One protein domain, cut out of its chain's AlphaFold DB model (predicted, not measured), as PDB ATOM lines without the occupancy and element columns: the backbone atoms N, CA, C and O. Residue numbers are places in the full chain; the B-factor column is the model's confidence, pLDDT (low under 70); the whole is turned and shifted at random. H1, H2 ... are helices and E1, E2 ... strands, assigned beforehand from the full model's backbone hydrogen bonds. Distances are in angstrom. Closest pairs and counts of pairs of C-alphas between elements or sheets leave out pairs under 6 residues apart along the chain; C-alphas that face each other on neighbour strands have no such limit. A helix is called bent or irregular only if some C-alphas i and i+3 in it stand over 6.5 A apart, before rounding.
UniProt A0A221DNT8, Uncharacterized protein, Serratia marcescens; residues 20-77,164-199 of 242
ATOM      1  N   TYR A  20      36.095 -33.386  50.383       87.88
ATOM      2  CA  TYR A  20      37.196 -34.236  49.926       87.88
ATOM      3  C   TYR A  20      38.395 -33.399  49.518       87.88
ATOM      4  O   TYR A  20      38.249 -32.263  49.070       87.88
ATOM      5  N   SER A  21      39.588 -33.977  49.622       88.94
ATOM      6  CA  SER A  21      40.804 -33.358  49.110       88.94
ATOM      7  C   SER A  21      41.714 -34.370  48.427       88.94
ATOM      8  O   SER A  21      41.770 -35.546  48.787       88.94
ATOM      9  N   MET A  22      42.431 -33.901  47.415       89.81
ATOM     10  CA  MET A  22      43.442 -34.672  46.712       89.81
ATOM     11  C   MET A  22      44.674 -33.813  46.509       89.81
ATOM     12  O   MET A  22      44.553 -32.714  45.977       89.81
ATOM     13  N   ALA A  23      45.844 -34.332  46.858       91.44
ATOM     14  CA  ALA A  23      47.109 -33.729  46.473       91.44
ATOM     15  C   ALA A  23      47.768 -34.563  45.372       91.44
ATOM     16  O   ALA A  23      47.722 -35.794  45.394       91.44
ATOM     17  N   PHE A  24      48.399 -33.895  44.415       91.12
ATOM     18  CA  PHE A  24      49.141 -34.513  43.323       91.12
ATOM     19  C   PHE A  24      50.592 -34.050  43.365       91.12
ATOM     20  O   PHE A  24      50.856 -32.850  43.420       91.12
ATOM     21  N   ASP A  25      51.525 -34.995  43.278       93.25
ATOM     22  CA  ASP A  25      52.942 -34.735  43.016       93.25
ATOM     23  C   ASP A  25      53.410 -35.672  41.900       93.25
ATOM     24  O   ASP A  25      53.931 -36.767  42.129       93.25
ATOM     25  N   LEU A  26      53.134 -35.259  40.662       92.62
ATOM     26  CA  LEU A  26      53.475 -36.015  39.464       92.62
ATOM     27  C   LEU A  26      54.676 -35.376  38.775       92.62
ATOM     28  O   LEU A  26      54.704 -34.168  38.539       92.62
ATOM     29  N   ASN A  27      55.656 -36.190  38.394       92.94
ATOM     30  CA  ASN A  27      56.876 -35.715  37.748       92.94
ATOM     31  C   ASN A  27      57.209 -36.539  36.506       92.94
ATOM     32  O   ASN A  27      57.265 -37.768  36.569       92.94
ATOM     33  N   ASN A  28      57.470 -35.855  35.389       91.00
ATOM     34  CA  ASN A  28      57.736 -36.470  34.090       91.00
ATOM     35  C   ASN A  28      56.689 -37.541  33.714       91.00
ATOM     36  O   ASN A  28      57.016 -38.626  33.228       91.00
ATOM     37  N   PHE A  29      55.422 -37.253  34.006       91.81
ATOM     38  CA  PHE A  29      54.324 -38.202  33.904       91.81
ATOM     39  C   PHE A  29      53.646 -38.146  32.529       91.81
ATOM     40  O   PHE A  29      53.644 -37.113  31.855       91.81
ATOM     41  N   LYS A  30      53.045 -39.263  32.110       92.12
ATOM     42  CA  LYS A  30      52.196 -39.329  30.915       92.12
ATOM     43  C   LYS A  30      50.744 -39.494  31.347       92.12
ATOM     44  O   LYS A  30      50.330 -40.593  31.705       92.12
ATOM     45  N   MET A  31      49.976 -38.413  31.277       90.25
ATOM     46  CA  MET A  31      48.574 -38.397  31.696       90.25
ATOM     47  C   MET A  31      47.647 -38.479  30.480       90.25
ATOM     48  O   MET A  31      47.880 -37.765  29.500       90.25
ATOM     49  N   PRO A  32      46.587 -39.303  30.501       90.06
ATOM     50  CA  PRO A  32      45.556 -39.240  29.473       90.06
ATOM     51  C   PRO A  32      44.876 -37.860  29.444       90.06
ATOM     52  O   PRO A  32      44.621 -37.239  30.473       90.06
ATOM     53  N   LEU A  33      44.577 -37.354  28.250       86.94
ATOM     54  CA  LEU A  33      44.114 -35.980  28.050       86.94
ATOM     55  C   LEU A  33      42.729 -35.735  28.667       86.94
ATOM     56  O   LEU A  33      42.462 -34.652  29.174       86.94
ATOM     57  N   ASN A  34      41.848 -36.735  28.658       85.69
ATOM     58  CA  ASN A  34      40.551 -36.668  29.337       85.69
ATOM     59  C   ASN A  34      40.705 -36.533  30.858       85.69
ATOM     60  O   ASN A  34      39.939 -35.803  31.479       85.69
ATOM     61  N   GLU A  35      41.692 -37.214  31.434       86.31
ATOM     62  CA  GLU A  35      42.007 -37.158  32.859       86.31
ATOM     63  C   GLU A  35      42.567 -35.787  33.239       86.31
ATOM     64  O   GLU A  35      42.037 -35.119  34.125       86.31
ATOM     65  N   PHE A  36      43.551 -35.313  32.472       85.25
ATOM     66  CA  PHE A  36      44.106 -33.970  32.613       85.25
ATOM     67  C   PHE A  36      43.024 -32.891  32.502       85.25
ATOM     68  O   PHE A  36      42.950 -31.985  33.330       85.25
ATOM     69  N   ASN A  37      42.143 -32.999  31.508       82.38
ATOM     70  CA  ASN A  37      41.044 -32.059  31.329       82.38
ATOM     71  C   ASN A  37      40.046 -32.109  32.483       82.38
ATOM     72  O   ASN A  37      39.542 -31.054  32.854       82.38
ATOM     73  N   LEU A  38      39.754 -33.289  33.043       80.31
ATOM     74  CA  LEU A  38      38.889 -33.376  34.214       80.31
ATOM     75  C   LEU A  38      39.506 -32.591  35.364       80.31
ATOM     76  O   LEU A  38      38.852 -31.689  35.862       80.31
ATOM     77  N   LEU A  39      40.759 -32.870  35.735       80.38
ATOM     78  CA  LEU A  39      41.433 -32.209  36.863       80.38
ATOM     79  C   LEU A  39      41.497 -30.680  36.723       80.38
ATOM     80  O   LEU A  39      41.535 -29.982  37.728       80.38
ATOM     81  N   ASN A  40      41.462 -30.159  35.493       76.25
ATOM     82  CA  ASN A  40      41.519 -28.724  35.207       76.25
ATOM     83  C   ASN A  40      40.147 -28.068  34.920       76.25
ATOM     84  O   ASN A  40      40.094 -26.870  34.639       76.25
ATOM     85  N   ARG A  41      39.026 -28.807  34.949       70.88
ATOM     86  CA  ARG A  41      37.676 -28.264  34.683       70.88
ATOM     87  C   ARG A  41      36.895 -27.996  35.967       70.88
ATOM     88  O   ARG A  41      36.256 -28.896  36.495       70.88
ATOM     89  N   ASN A  42      36.831 -26.734  36.385       60.72
ATOM     90  CA  ASN A  42      36.097 -26.310  37.588       60.72
ATOM     91  C   ASN A  42      34.595 -26.663  37.594       60.72
ATOM     92  O   ASN A  42      34.015 -26.793  38.659       60.72
ATOM     93  N   GLU A  43      33.933 -26.829  36.445       59.59
ATOM     94  CA  GLU A  43      32.476 -27.073  36.407       59.59
ATOM     95  C   GLU A  43      32.043 -28.422  37.012       59.59
ATOM     96  O   GLU A  43      30.904 -28.553  37.457       59.59
ATOM     97  N   GLU A  44      32.932 -29.424  37.047       56.06
ATOM     98  CA  GLU A  44      32.668 -30.715  37.711       56.06
ATOM     99  C   GLU A  44      33.112 -30.720  39.185       56.06
ATOM    100  O   GLU A  44      32.683 -31.571  39.971       56.06
ATOM    101  N   HIS A  45      33.919 -29.728  39.566       57.75
ATOM    102  CA  HIS A  45      34.513 -29.559  40.883       57.75
ATOM    103  C   HIS A  45      33.818 -28.402  41.578       57.75
ATOM    104  O   HIS A  45      34.227 -27.252  41.459       57.75
ATOM    105  N   HIS A  46      32.751 -28.677  42.319       60.56
ATOM    106  CA  HIS A  46      32.167 -27.669  43.204       60.56
ATOM    107  C   HIS A  46      33.112 -27.430  44.398       60.56
ATOM    108  O   HIS A  46      32.859 -27.855  45.514       60.56
ATOM    109  N   GLY A  47      34.274 -26.833  44.145       58.25
ATOM    110  CA  GLY A  47      35.389 -26.780  45.079       58.25
ATOM    111  C   GLY A  47      36.504 -25.848  44.619       58.25
ATOM    112  O   GLY A  47      36.416 -25.213  43.565       58.25
ATOM    113  N   CYS A  48      37.548 -25.735  45.435       60.34
ATOM    114  CA  CYS A  48      38.710 -24.909  45.141       60.34
ATOM    115  C   CYS A  48      39.832 -25.780  44.564       60.34
ATOM    116  O   CYS A  48      40.228 -26.784  45.161       60.34
ATOM    117  N   ILE A  49      40.341 -25.375  43.403       65.38
ATOM    118  CA  ILE A  49      41.507 -25.978  42.763       65.38
ATOM    119  C   ILE A  49      42.668 -25.006  42.915       65.38
ATOM    120  O   ILE A  49      42.646 -23.936  42.304       65.38
ATOM    121  N   ASP A  50      43.680 -25.390  43.690       60.41
ATOM    122  CA  ASP A  50      44.986 -24.737  43.666       60.41
ATOM    123  C   ASP A  50      45.969 -25.646  42.916       60.41
ATOM    124  O   ASP A  50      46.634 -26.514  43.481       60.41
ATOM    125  N   ALA A  51      45.973 -25.517  41.588       62.84
ATOM    126  CA  ALA A  51      46.797 -26.334  40.705       62.84
ATOM    127  C   ALA A  51      47.931 -25.516  40.083       62.84
ATOM    128  O   ALA A  51      47.708 -24.536  39.369       62.84
ATOM    129  N   TYR A  52      49.158 -25.999  40.270       62.81
ATOM    130  CA  TYR A  52      50.367 -25.475  39.652       62.81
ATOM    131  C   TYR A  52      50.870 -26.475  38.607       62.81
ATOM    132  O   TYR A  52      51.575 -27.447  38.898       62.81
ATOM    133  N   ILE A  53      50.542 -26.219  37.338       65.25
ATOM    134  CA  ILE A  53      51.216 -26.905  36.233       65.25
ATOM    135  C   ILE A  53      52.630 -26.329  36.147       65.25
ATOM    136  O   ILE A  53      52.830 -25.220  35.656       65.25
ATOM    137  N   MET A  54      53.615 -27.080  36.638       63.72
ATOM    138  CA  MET A  54      55.003 -26.620  36.657       63.72
ATOM    139  C   MET A  54      55.629 -26.676  35.260       63.72
ATOM    140  O   MET A  54      56.355 -25.762  34.875       63.72
ATOM    141  N   SER A  55      55.344 -27.732  34.491       72.44
ATOM    142  CA  SER A  55      55.788 -27.865  33.097       72.44
ATOM    143  C   SER A  55      55.094 -29.020  32.371       72.44
ATOM    144  O   SER A  55      54.737 -30.022  32.984       72.44
ATOM    145  N   TYR A  56      54.993 -28.926  31.047       75.56
ATOM    146  CA  TYR A  56      54.722 -30.046  30.140       75.56
ATOM    147  C   TYR A  56      55.513 -29.827  28.845       75.56
ATOM    148  O   TYR A  56      55.820 -28.683  28.503       75.56
ATOM    149  N   SER A  57      55.851 -30.893  28.110       68.25
ATOM    150  CA  SER A  57      56.642 -30.752  26.875       68.25
ATOM    151  C   SER A  57      55.845 -30.967  25.589       68.25
ATOM    152  O   SER A  57      56.258 -30.472  24.544       68.25
ATOM    153  N   GLN A  58      54.746 -31.734  25.622       76.44
ATOM    154  CA  GLN A  58      54.003 -32.096  24.411       76.44
ATOM    155  C   GLN A  58      52.554 -32.520  24.700       76.44
ATOM    156  O   GLN A  58      52.286 -33.207  25.686       76.44
ATOM    157  N   PHE A  59      51.649 -32.172  23.779       83.38
ATOM    158  CA  PHE A  59      50.286 -32.703  23.688       83.38
ATOM    159  C   PHE A  59      50.133 -33.578  22.440       83.38
ATOM    160  O   PHE A  59      50.672 -33.250  21.380       83.38
ATOM    161  N   ASP A  60      49.360 -34.654  22.556       86.25
ATOM    162  CA  ASP A  60      48.724 -35.320  21.416       86.25
ATOM    163  C   ASP A  60      47.209 -35.451  21.651       86.25
ATOM    164  O   ASP A  60      46.690 -34.998  22.671       86.25
ATOM    165  N   GLU A  61      46.477 -36.050  20.708       83.62
ATOM    166  CA  GLU A  61      45.013 -36.199  20.799       83.62
ATOM    167  C   GLU A  61      44.535 -37.006  22.021       83.62
ATOM    168  O   GLU A  61      43.347 -36.996  22.347       83.62
ATOM    169  N   LYS A  62      45.430 -37.744  22.688       90.38
ATOM    170  CA  LYS A  62      45.098 -38.694  23.753       90.38
ATOM    171  C   LYS A  62      45.828 -38.432  25.064       90.38
ATOM    172  O   LYS A  62      45.338 -38.911  26.082       90.38
ATOM    173  N   HIS A  63      46.965 -37.738  25.076       92.06
ATOM    174  CA  HIS A  63      47.809 -37.594  26.265       92.06
ATOM    175  C   HIS A  63      48.519 -36.241  26.366       92.06
ATOM    176  O   HIS A  63      48.830 -35.582  25.371       92.06
ATOM    177  N   VAL A  64      48.866 -35.908  27.609       89.38
ATOM    178  CA  VAL A  64      49.870 -34.912  27.988       89.38
ATOM    179  C   VAL A  64      51.148 -35.655  28.379       89.38
ATOM    180  O   VAL A  64      51.103 -36.565  29.211       89.38
ATOM    181  N   HIS A  65      52.280 -35.296  27.774       90.44
ATOM    182  CA  HIS A  65      53.566 -35.976  27.984       90.44
ATOM    183  C   HIS A  65      54.555 -35.120  28.771       90.44
ATOM    184  O   HIS A  65      54.564 -33.890  28.653       90.44
ATOM    185  N   ASN A  66      55.430 -35.809  29.513       89.38
ATOM    186  CA  ASN A  66      56.457 -35.227  30.382       89.38
ATOM    187  C   ASN A  66      55.869 -34.141  31.297       89.38
ATOM    188  O   ASN A  66      56.406 -33.040  31.424       89.38
ATOM    189  N   LEU A  67      54.706 -34.447  31.870       88.06
ATOM    190  CA  LEU A  67      53.961 -33.564  32.748       88.06
ATOM    191  C   LEU A  67      54.616 -33.547  34.131       88.06
ATOM    192  O   LEU A  67      54.759 -34.592  34.767       88.06
ATOM    193  N   THR A  68      54.951 -32.353  34.604       89.69
ATOM    194  CA  THR A  68      55.248 -32.092  36.013       89.69
ATOM    195  C   THR A  68      54.096 -31.279  36.581       89.69
ATOM    196  O   THR A  68      53.874 -30.129  36.188       89.69
ATOM    197  N   PHE A  69      53.337 -31.906  37.471       87.12
ATOM    198  CA  PHE A  69      52.060 -31.415  37.968       87.12
ATOM    199  C   PHE A  69      52.035 -31.511  39.485       87.12
ATOM    200  O   PHE A  69      52.154 -32.603  40.041       87.12
ATOM    201  N   LYS A  70      51.875 -30.355  40.130       88.81
ATOM    202  CA  LYS A  70      51.612 -30.257  41.560       88.81
ATOM    203  C   LYS A  70      50.282 -29.566  41.761       88.81
ATOM    204  O   LYS A  70      50.080 -28.477  41.230       88.81
ATOM    205  N   ALA A  71      49.376 -30.194  42.486       85.44
ATOM    206  CA  ALA A  71      48.065 -29.610  42.716       85.44
ATOM    207  C   ALA A  71      47.490 -30.063  44.042       85.44
ATOM    208  O   ALA A  71      47.581 -31.241  44.372       85.44
ATOM    209  N   ASP A  72      46.831 -29.136  44.720       85.88
ATOM    210  CA  ASP A  72      45.959 -29.404  45.847       85.88
ATOM    211  C   ASP A  72      44.530 -29.096  45.402       85.88
ATOM    212  O   ASP A  72      44.162 -27.963  45.077       85.88
ATOM    213  N   LEU A  73      43.718 -30.143  45.321       85.25
ATOM    214  CA  LEU A  73      42.320 -30.057  44.940       85.25
ATOM    215  C   LEU A  73      41.472 -30.258  46.186       85.25
ATOM    216  O   LEU A  73      41.652 -31.230  46.919       85.25
ATOM    217  N   THR A  74      40.518 -29.366  46.406       84.06
ATOM    218  CA  THR A  74      39.508 -29.506  47.454       84.06
ATOM    219  C   THR A  74      38.136 -29.466  46.815       84.06
ATOM    220  O   THR A  74      37.856 -28.628  45.960       84.06
ATOM    221  N   PHE A  75      37.276 -30.390  47.215       81.19
ATOM    222  CA  PHE A  75      35.953 -30.561  46.644       81.19
ATOM    223  C   PHE A  75      34.919 -30.524  47.750       81.19
ATOM    224  O   PHE A  75      35.073 -31.180  48.780       81.19
ATOM    225  N   GLU A  76      33.837 -29.811  47.487       79.88
ATOM    226  CA  GLU A  76      32.608 -29.926  48.238       79.88
ATOM    227  C   GLU A  76      31.540 -30.505  47.309       79.88
ATOM    228  O   GLU A  76      31.460 -30.190  46.121       79.88
ATOM    229  N   ASP A  77      30.735 -31.427  47.814       78.88
ATOM    230  CA  ASP A  77      29.580 -31.889  47.066       78.88
ATOM    231  C   ASP A  77      28.372 -30.999  47.319       78.88
ATOM    232  O   ASP A  77      28.091 -30.579  48.445       78.88
ATOM    233  N   TYR A 164      33.928 -46.984  51.776       92.94
ATOM    234  CA  TYR A 164      34.645 -46.506  52.952       92.94
ATOM    235  C   TYR A 164      36.127 -46.272  52.647       92.94
ATOM    236  O   TYR A 164      36.873 -47.226  52.428       92.94
ATOM    237  N   MET A 165      36.557 -45.011  52.628       91.38
ATOM    238  CA  MET A 165      37.944 -44.608  52.369       91.38
ATOM    239  C   MET A 165      38.268 -43.236  52.970       91.38
ATOM    240  O   MET A 165      37.375 -42.486  53.362       91.38
ATOM    241  N   ASP A 166      39.555 -42.902  53.021       90.62
ATOM    242  CA  ASP A 166      40.015 -41.596  53.487       90.62
ATOM    243  C   ASP A 166      39.551 -40.464  52.558       90.62
ATOM    244  O   ASP A 166      39.544 -40.593  51.333       90.62
ATOM    245  N   ARG A 167      39.203 -39.315  53.149       88.12
ATOM    246  CA  ARG A 167      38.798 -38.105  52.407       88.12
ATOM    247  C   ARG A 167      39.958 -37.367  51.753       88.12
ATOM    248  O   ARG A 167      39.725 -36.511  50.904       88.12
ATOM    249  N   HIS A 168      41.177 -37.650  52.198       90.56
ATOM    250  CA  HIS A 168      42.395 -37.021  51.722       90.56
ATOM    251  C   HIS A 168      43.259 -38.063  51.015       90.56
ATOM    252  O   HIS A 168      43.717 -39.019  51.640       90.56
ATOM    253  N   LEU A 169      43.471 -37.879  49.712       91.25
ATOM    254  CA  LEU A 169      44.257 -38.792  48.883       91.25
ATOM    255  C   LEU A 169      45.502 -38.090  48.339       91.25
ATOM    256  O   LEU A 169      45.416 -36.985  47.817       91.25
ATOM    257  N   ASN A 170      46.650 -38.761  48.408       93.44
ATOM    258  CA  ASN A 170      47.917 -38.253  47.883       93.44
ATOM    259  C   ASN A 170      48.353 -39.093  46.681       93.44
ATOM    260  O   ASN A 170      48.709 -40.258  46.840       93.44
ATOM    261  N   PHE A 171      48.324 -38.507  45.486       92.88
ATOM    262  CA  PHE A 171      48.691 -39.154  44.233       92.88
ATOM    263  C   PHE A 171      50.110 -38.777  43.807       92.88
ATOM    264  O   PHE A 171      50.356 -37.690  43.282       92.88
ATOM    265  N   ASP A 172      51.033 -39.718  43.973       94.31
ATOM    266  CA  ASP A 172      52.327 -39.703  43.294       94.31
ATOM    267  C   ASP A 172      52.274 -40.495  41.972       94.31
ATOM    268  O   ASP A 172      51.246 -41.075  41.597       94.31
ATOM    269  N   ASN A 173      53.400 -40.542  41.252       94.00
ATOM    270  CA  ASN A 173      53.511 -41.305  40.008       94.00
ATOM    271  C   ASN A 173      53.102 -42.782  40.172       94.00
ATOM    272  O   ASN A 173      52.531 -43.362  39.245       94.00
ATOM    273  N   GLU A 174      53.420 -43.414  41.305       93.44
ATOM    274  CA  GLU A 174      53.175 -44.839  41.522       93.44
ATOM    275  C   GLU A 174      51.686 -45.103  41.748       93.44
ATOM    276  O   GLU A 174      51.093 -45.927  41.038       93.44
ATOM    277  N   LEU A 175      51.073 -44.389  42.696       90.50
ATOM    278  CA  LEU A 175      49.658 -44.542  43.015       90.50
ATOM    279  C   LEU A 175      48.792 -44.173  41.815       90.50
ATOM    280  O   LEU A 175      47.870 -44.918  41.484       90.50
ATOM    281  N   TYR A 176      49.114 -43.076  41.127       91.06
ATOM    282  CA  TYR A 176      48.356 -42.652  39.954       91.06
ATOM    283  C   TYR A 176      48.430 -43.700  38.837       91.06
ATOM    284  O   TYR A 176      47.411 -44.054  38.252       91.06
ATOM    285  N   THR A 177      49.610 -44.272  38.569       90.19
ATOM    286  CA  THR A 177      49.754 -45.330  37.549       90.19
ATOM    287  C   THR A 177      48.949 -46.577  37.903       90.19
ATOM    288  O   THR A 177      48.337 -47.194  37.031       90.19
ATOM    289  N   LYS A 178      48.951 -46.967  39.181       89.88
ATOM    290  CA  LYS A 178      48.235 -48.156  39.654       89.88
ATOM    291  C   LYS A 178      46.727 -47.939  39.727       89.88
ATOM    292  O   LYS A 178      45.982 -48.902  39.565       89.88
ATOM    293  N   ASN A 179      46.291 -46.711  40.006       87.25
ATOM    294  CA  ASN A 179      44.927 -46.450  40.439       87.25
ATOM    295  C   ASN A 179      44.365 -45.097  39.969       87.25
ATOM    296  O   ASN A 179      43.646 -44.434  40.711       87.25
ATOM    297  N   SER A 180      44.639 -44.688  38.725       83.81
ATOM    298  CA  SER A 180      44.103 -43.426  38.183       83.81
ATOM    299  C   SER A 180      42.574 -43.366  38.253       83.81
ATOM    300  O   SER A 180      42.012 -42.313  38.534       83.81
ATOM    301  N   LYS A 181      41.892 -44.510  38.094       85.50
ATOM    302  CA  LYS A 181      40.427 -44.629  38.202       85.50
ATOM    303  C   LYS A 181      39.870 -44.148  39.541       85.50
ATOM    304  O   LYS A 181      38.828 -43.498  39.535       85.50
ATOM    305  N   LEU A 182      40.580 -44.390  40.644       84.88
ATOM    306  CA  LEU A 182      40.166 -43.955  41.979       84.88
ATOM    307  C   LEU A 182      39.962 -42.435  42.036       84.88
ATOM    308  O   LEU A 182      38.992 -41.961  42.619       84.88
ATOM    309  N   CYS A 183      40.830 -41.670  41.370       82.38
ATOM    310  CA  CYS A 183      40.685 -40.221  41.268       82.38
ATOM    311  C   CYS A 183      39.328 -39.830  40.650       82.38
ATOM    312  O   CYS A 183      38.630 -38.958  41.167       82.38
ATOM    313  N   PHE A 184      38.920 -40.498  39.566       81.25
ATOM    314  CA  PHE A 184      37.633 -40.250  38.899       81.25
ATOM    315  C   PHE A 184      36.453 -40.649  39.767       81.25
ATOM    316  O   PHE A 184      35.457 -39.927  39.825       81.25
ATOM    317  N   GLU A 185      36.560 -41.808  40.408       82.75
ATOM    318  CA  GLU A 185      35.520 -42.354  41.272       82.75
ATOM    319  C   GLU A 185      35.263 -41.434  42.461       82.75
ATOM    320  O   GLU A 185      34.107 -41.156  42.756       82.75
ATOM    321  N   VAL A 186      36.304 -40.861  43.070       84.88
ATOM    322  CA  VAL A 186      36.129 -39.910  44.173       84.88
ATOM    323  C   VAL A 186      35.529 -38.587  43.688       84.88
ATOM    324  O   VAL A 186      34.540 -38.130  44.258       84.88
ATOM    325  N   ILE A 187      36.034 -37.997  42.596       81.69
ATOM    326  CA  ILE A 187      35.493 -36.731  42.054       81.69
ATOM    327  C   ILE A 187      33.992 -36.862  41.726       81.69
ATOM    328  O   ILE A 187      33.178 -36.002  42.088       81.69
ATOM    329  N   LYS A 188      33.610 -37.957  41.058       81.00
ATOM    330  CA  LYS A 188      32.234 -38.185  40.584       81.00
ATOM    331  C   LYS A 188      31.317 -38.802  41.639       81.00
ATOM    332  O   LYS A 188      30.107 -38.591  41.589       81.00
ATOM    333  N   GLY A 189      31.881 -39.565  42.568       83.62
ATOM    334  CA  GLY A 189      31.175 -40.414  43.524       83.62
ATOM    335  C   GLY A 189      31.276 -39.960  44.977       83.62
ATOM    336  O   GLY A 189      30.832 -40.699  45.843       83.62
ATOM    337  N   LYS A 190      31.801 -38.764  45.270       85.56
ATOM    338  CA  LYS A 190      31.976 -38.223  46.635       85.56
ATOM    339  C   LYS A 190      30.761 -38.321  47.568       85.56
ATOM    340  O   LYS A 190      30.930 -38.561  48.758       85.56
ATOM    341  N   LYS A 191      29.537 -38.233  47.037       86.81
ATOM    342  CA  LYS A 191      28.280 -38.478  47.775       86.81
ATOM    343  C   LYS A 191      28.064 -39.920  48.242       86.81
ATOM    344  O   LYS A 191      27.063 -40.195  48.893       86.81
ATOM    345  N   PHE A 192      28.922 -40.845  47.835       91.31
ATOM    346  CA  PHE A 192      28.889 -42.257  48.195       91.31
ATOM    347  C   PHE A 192      30.162 -42.674  48.923       91.31
ATOM    348  O   PHE A 192      30.472 -43.859  48.968       91.31
ATOM    349  N   ILE A 193      30.916 -41.721  49.466       90.81
ATOM    350  CA  ILE A 193      32.131 -42.007  50.217       90.81
ATOM    351  C   ILE A 193      31.933 -41.569  51.671       90.81
ATOM    352  O   ILE A 193      31.296 -40.548  51.938       90.81
ATOM    353  N   LYS A 194      32.474 -42.354  52.604       92.00
ATOM    354  CA  LYS A 194      32.655 -41.988  54.015       92.00
ATOM    355  C   LYS A 194      33.998 -42.517  54.535       92.00
ATOM    356  O   LYS A 194      34.506 -43.500  54.002       92.00
ATOM    357  N   PRO A 195      34.564 -41.949  55.610       91.94
ATOM    358  CA  PRO A 195      35.715 -42.521  56.296       91.94
ATOM    359  C   PRO A 195      35.425 -43.900  56.877       91.94
ATOM    360  O   PRO A 195      34.308 -44.196  57.304       91.94
ATOM    361  N   ALA A 196      36.475 -44.711  57.007       92.31
ATOM    362  CA  ALA A 196      36.399 -46.048  57.593       92.31
ATOM    363  C   ALA A 196      35.810 -46.079  59.018       92.31
ATOM    364  O   ALA A 196      35.267 -47.101  59.430       92.31
ATOM    365  N   SER A 197      35.861 -44.965  59.760       91.44
ATOM    366  CA  SER A 197      35.248 -44.850  61.089       91.44
ATOM    367  C   SER A 197      33.728 -45.041  61.094       91.44
ATOM    368  O   SER A 197      33.190 -45.392  62.136       91.44
ATOM    369  N   PHE A 198      33.055 -44.844  59.956       91.88
ATOM    370  CA  PHE A 198      31.603 -45.003  59.802       91.88
ATOM    371  C   PHE A 198      31.201 -46.372  59.232       91.88
ATOM    372  O   PHE A 198      30.025 -46.626  58.984       91.88
ATOM    373  N   HIS A 199      32.156 -47.283  59.010       92.19
ATOM    374  CA  HIS A 199      31.896 -48.579  58.371       92.19
ATOM    375  C   HIS A 199      30.860 -49.437  59.120       92.19
ATOM    376  O   HIS A 199      30.198 -50.288  58.523       92.19
TER     377      HIS A 199
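What this domain is: This is residues 20 to 77 and 164 to 199 of the 242 residues of an uncharacterized protein of Serratia marcescens (UniProt A0A221DNT8). What shape comes first? One strongly bent sheet of four strands makes a wall that curls round the helix H2, with the short helix H1 over the same face and the other face bare of named helices. E1 and E3 fold over towards one end of the longest axis, while the small helix H3 lies off the sheet at the other end. What is it made of, and how large is it? The printed part has 94 residues with three named helices and four named strands, in the order E1 H1 E2 E3 E4 H2 H3; the class is mixed, and the mixed sheet runs E2 E3 E1 E4. It is compact, with a radius of gyration of the C-alphas of 13.4 A, yet elongated, spanning 43 by 27 by 21 A.

How they stand to each other: How do the strands pair? E1, residues 20 to 32, is antiparallel to E3, residues 63 to 76, with N 22 and O 73 2.8 A apart, within hydrogen-bond range. E1 is parallel to E4, residues 168 to 172, with N 171 and O 23 2.8 A apart. E2, residues 47 to 55, and E3 form a hairpin, antiparallel, with N 52 and O 70 2.8 A apart. Where are the helices? H1, residues 33 to 39, and H2, residues 173 to 192, are on the same face of this twisted sheet, two layers with helices on one face. The closest C-alphas of H1 and E3 are those of Leu 33 and His 63, 4.4 A apart; those of E1 and H2 are Leu 26 and Asn 173, 5.3 A apart. H1 and H2 are near each other, and H3, residues 196 to 199, is apart from H2 and not on the sheet. How does the chain cross the sheet? E1, H1 and E2 make a split strand-helix-strand unit, two strands running the same way with E3 between them, and its crossover is right-handed. Are the helix backbones even? Every O i to N i+4 pair is within hydrogen-bond range in H1, but 10 of 16 in H2, and H3 is too short for such a pair.

Where its parts are: Where does E1 run? It begins at C-alpha 20, (37.196, -34.236, 49.926), covers 22.7 A and bends by 121 degrees at residue 28. How long are the others? H1 measures 10.0 A, E2 23.7 A, E3 27.8 A with a bend of 118 degrees at residue 66, and E4 13.3 A. H2 measures 26.0 A and is irregular, with C-alphas 178 and 181 8.7 A apart; H3 ends at C-alpha 199, (31.896, -48.579, 58.371).

The domain as a whole: Is anything missing? Residues 78 to 163 are not printed, and C-alphas 77 and 164 are 16.6 A apart across this cut. Are any links long? Of the links printed whole, none is long. Where is confidence low? Residues 42 to 54 and residue 57 have pLDDT under 70, and the mean of the printed part is 83.4.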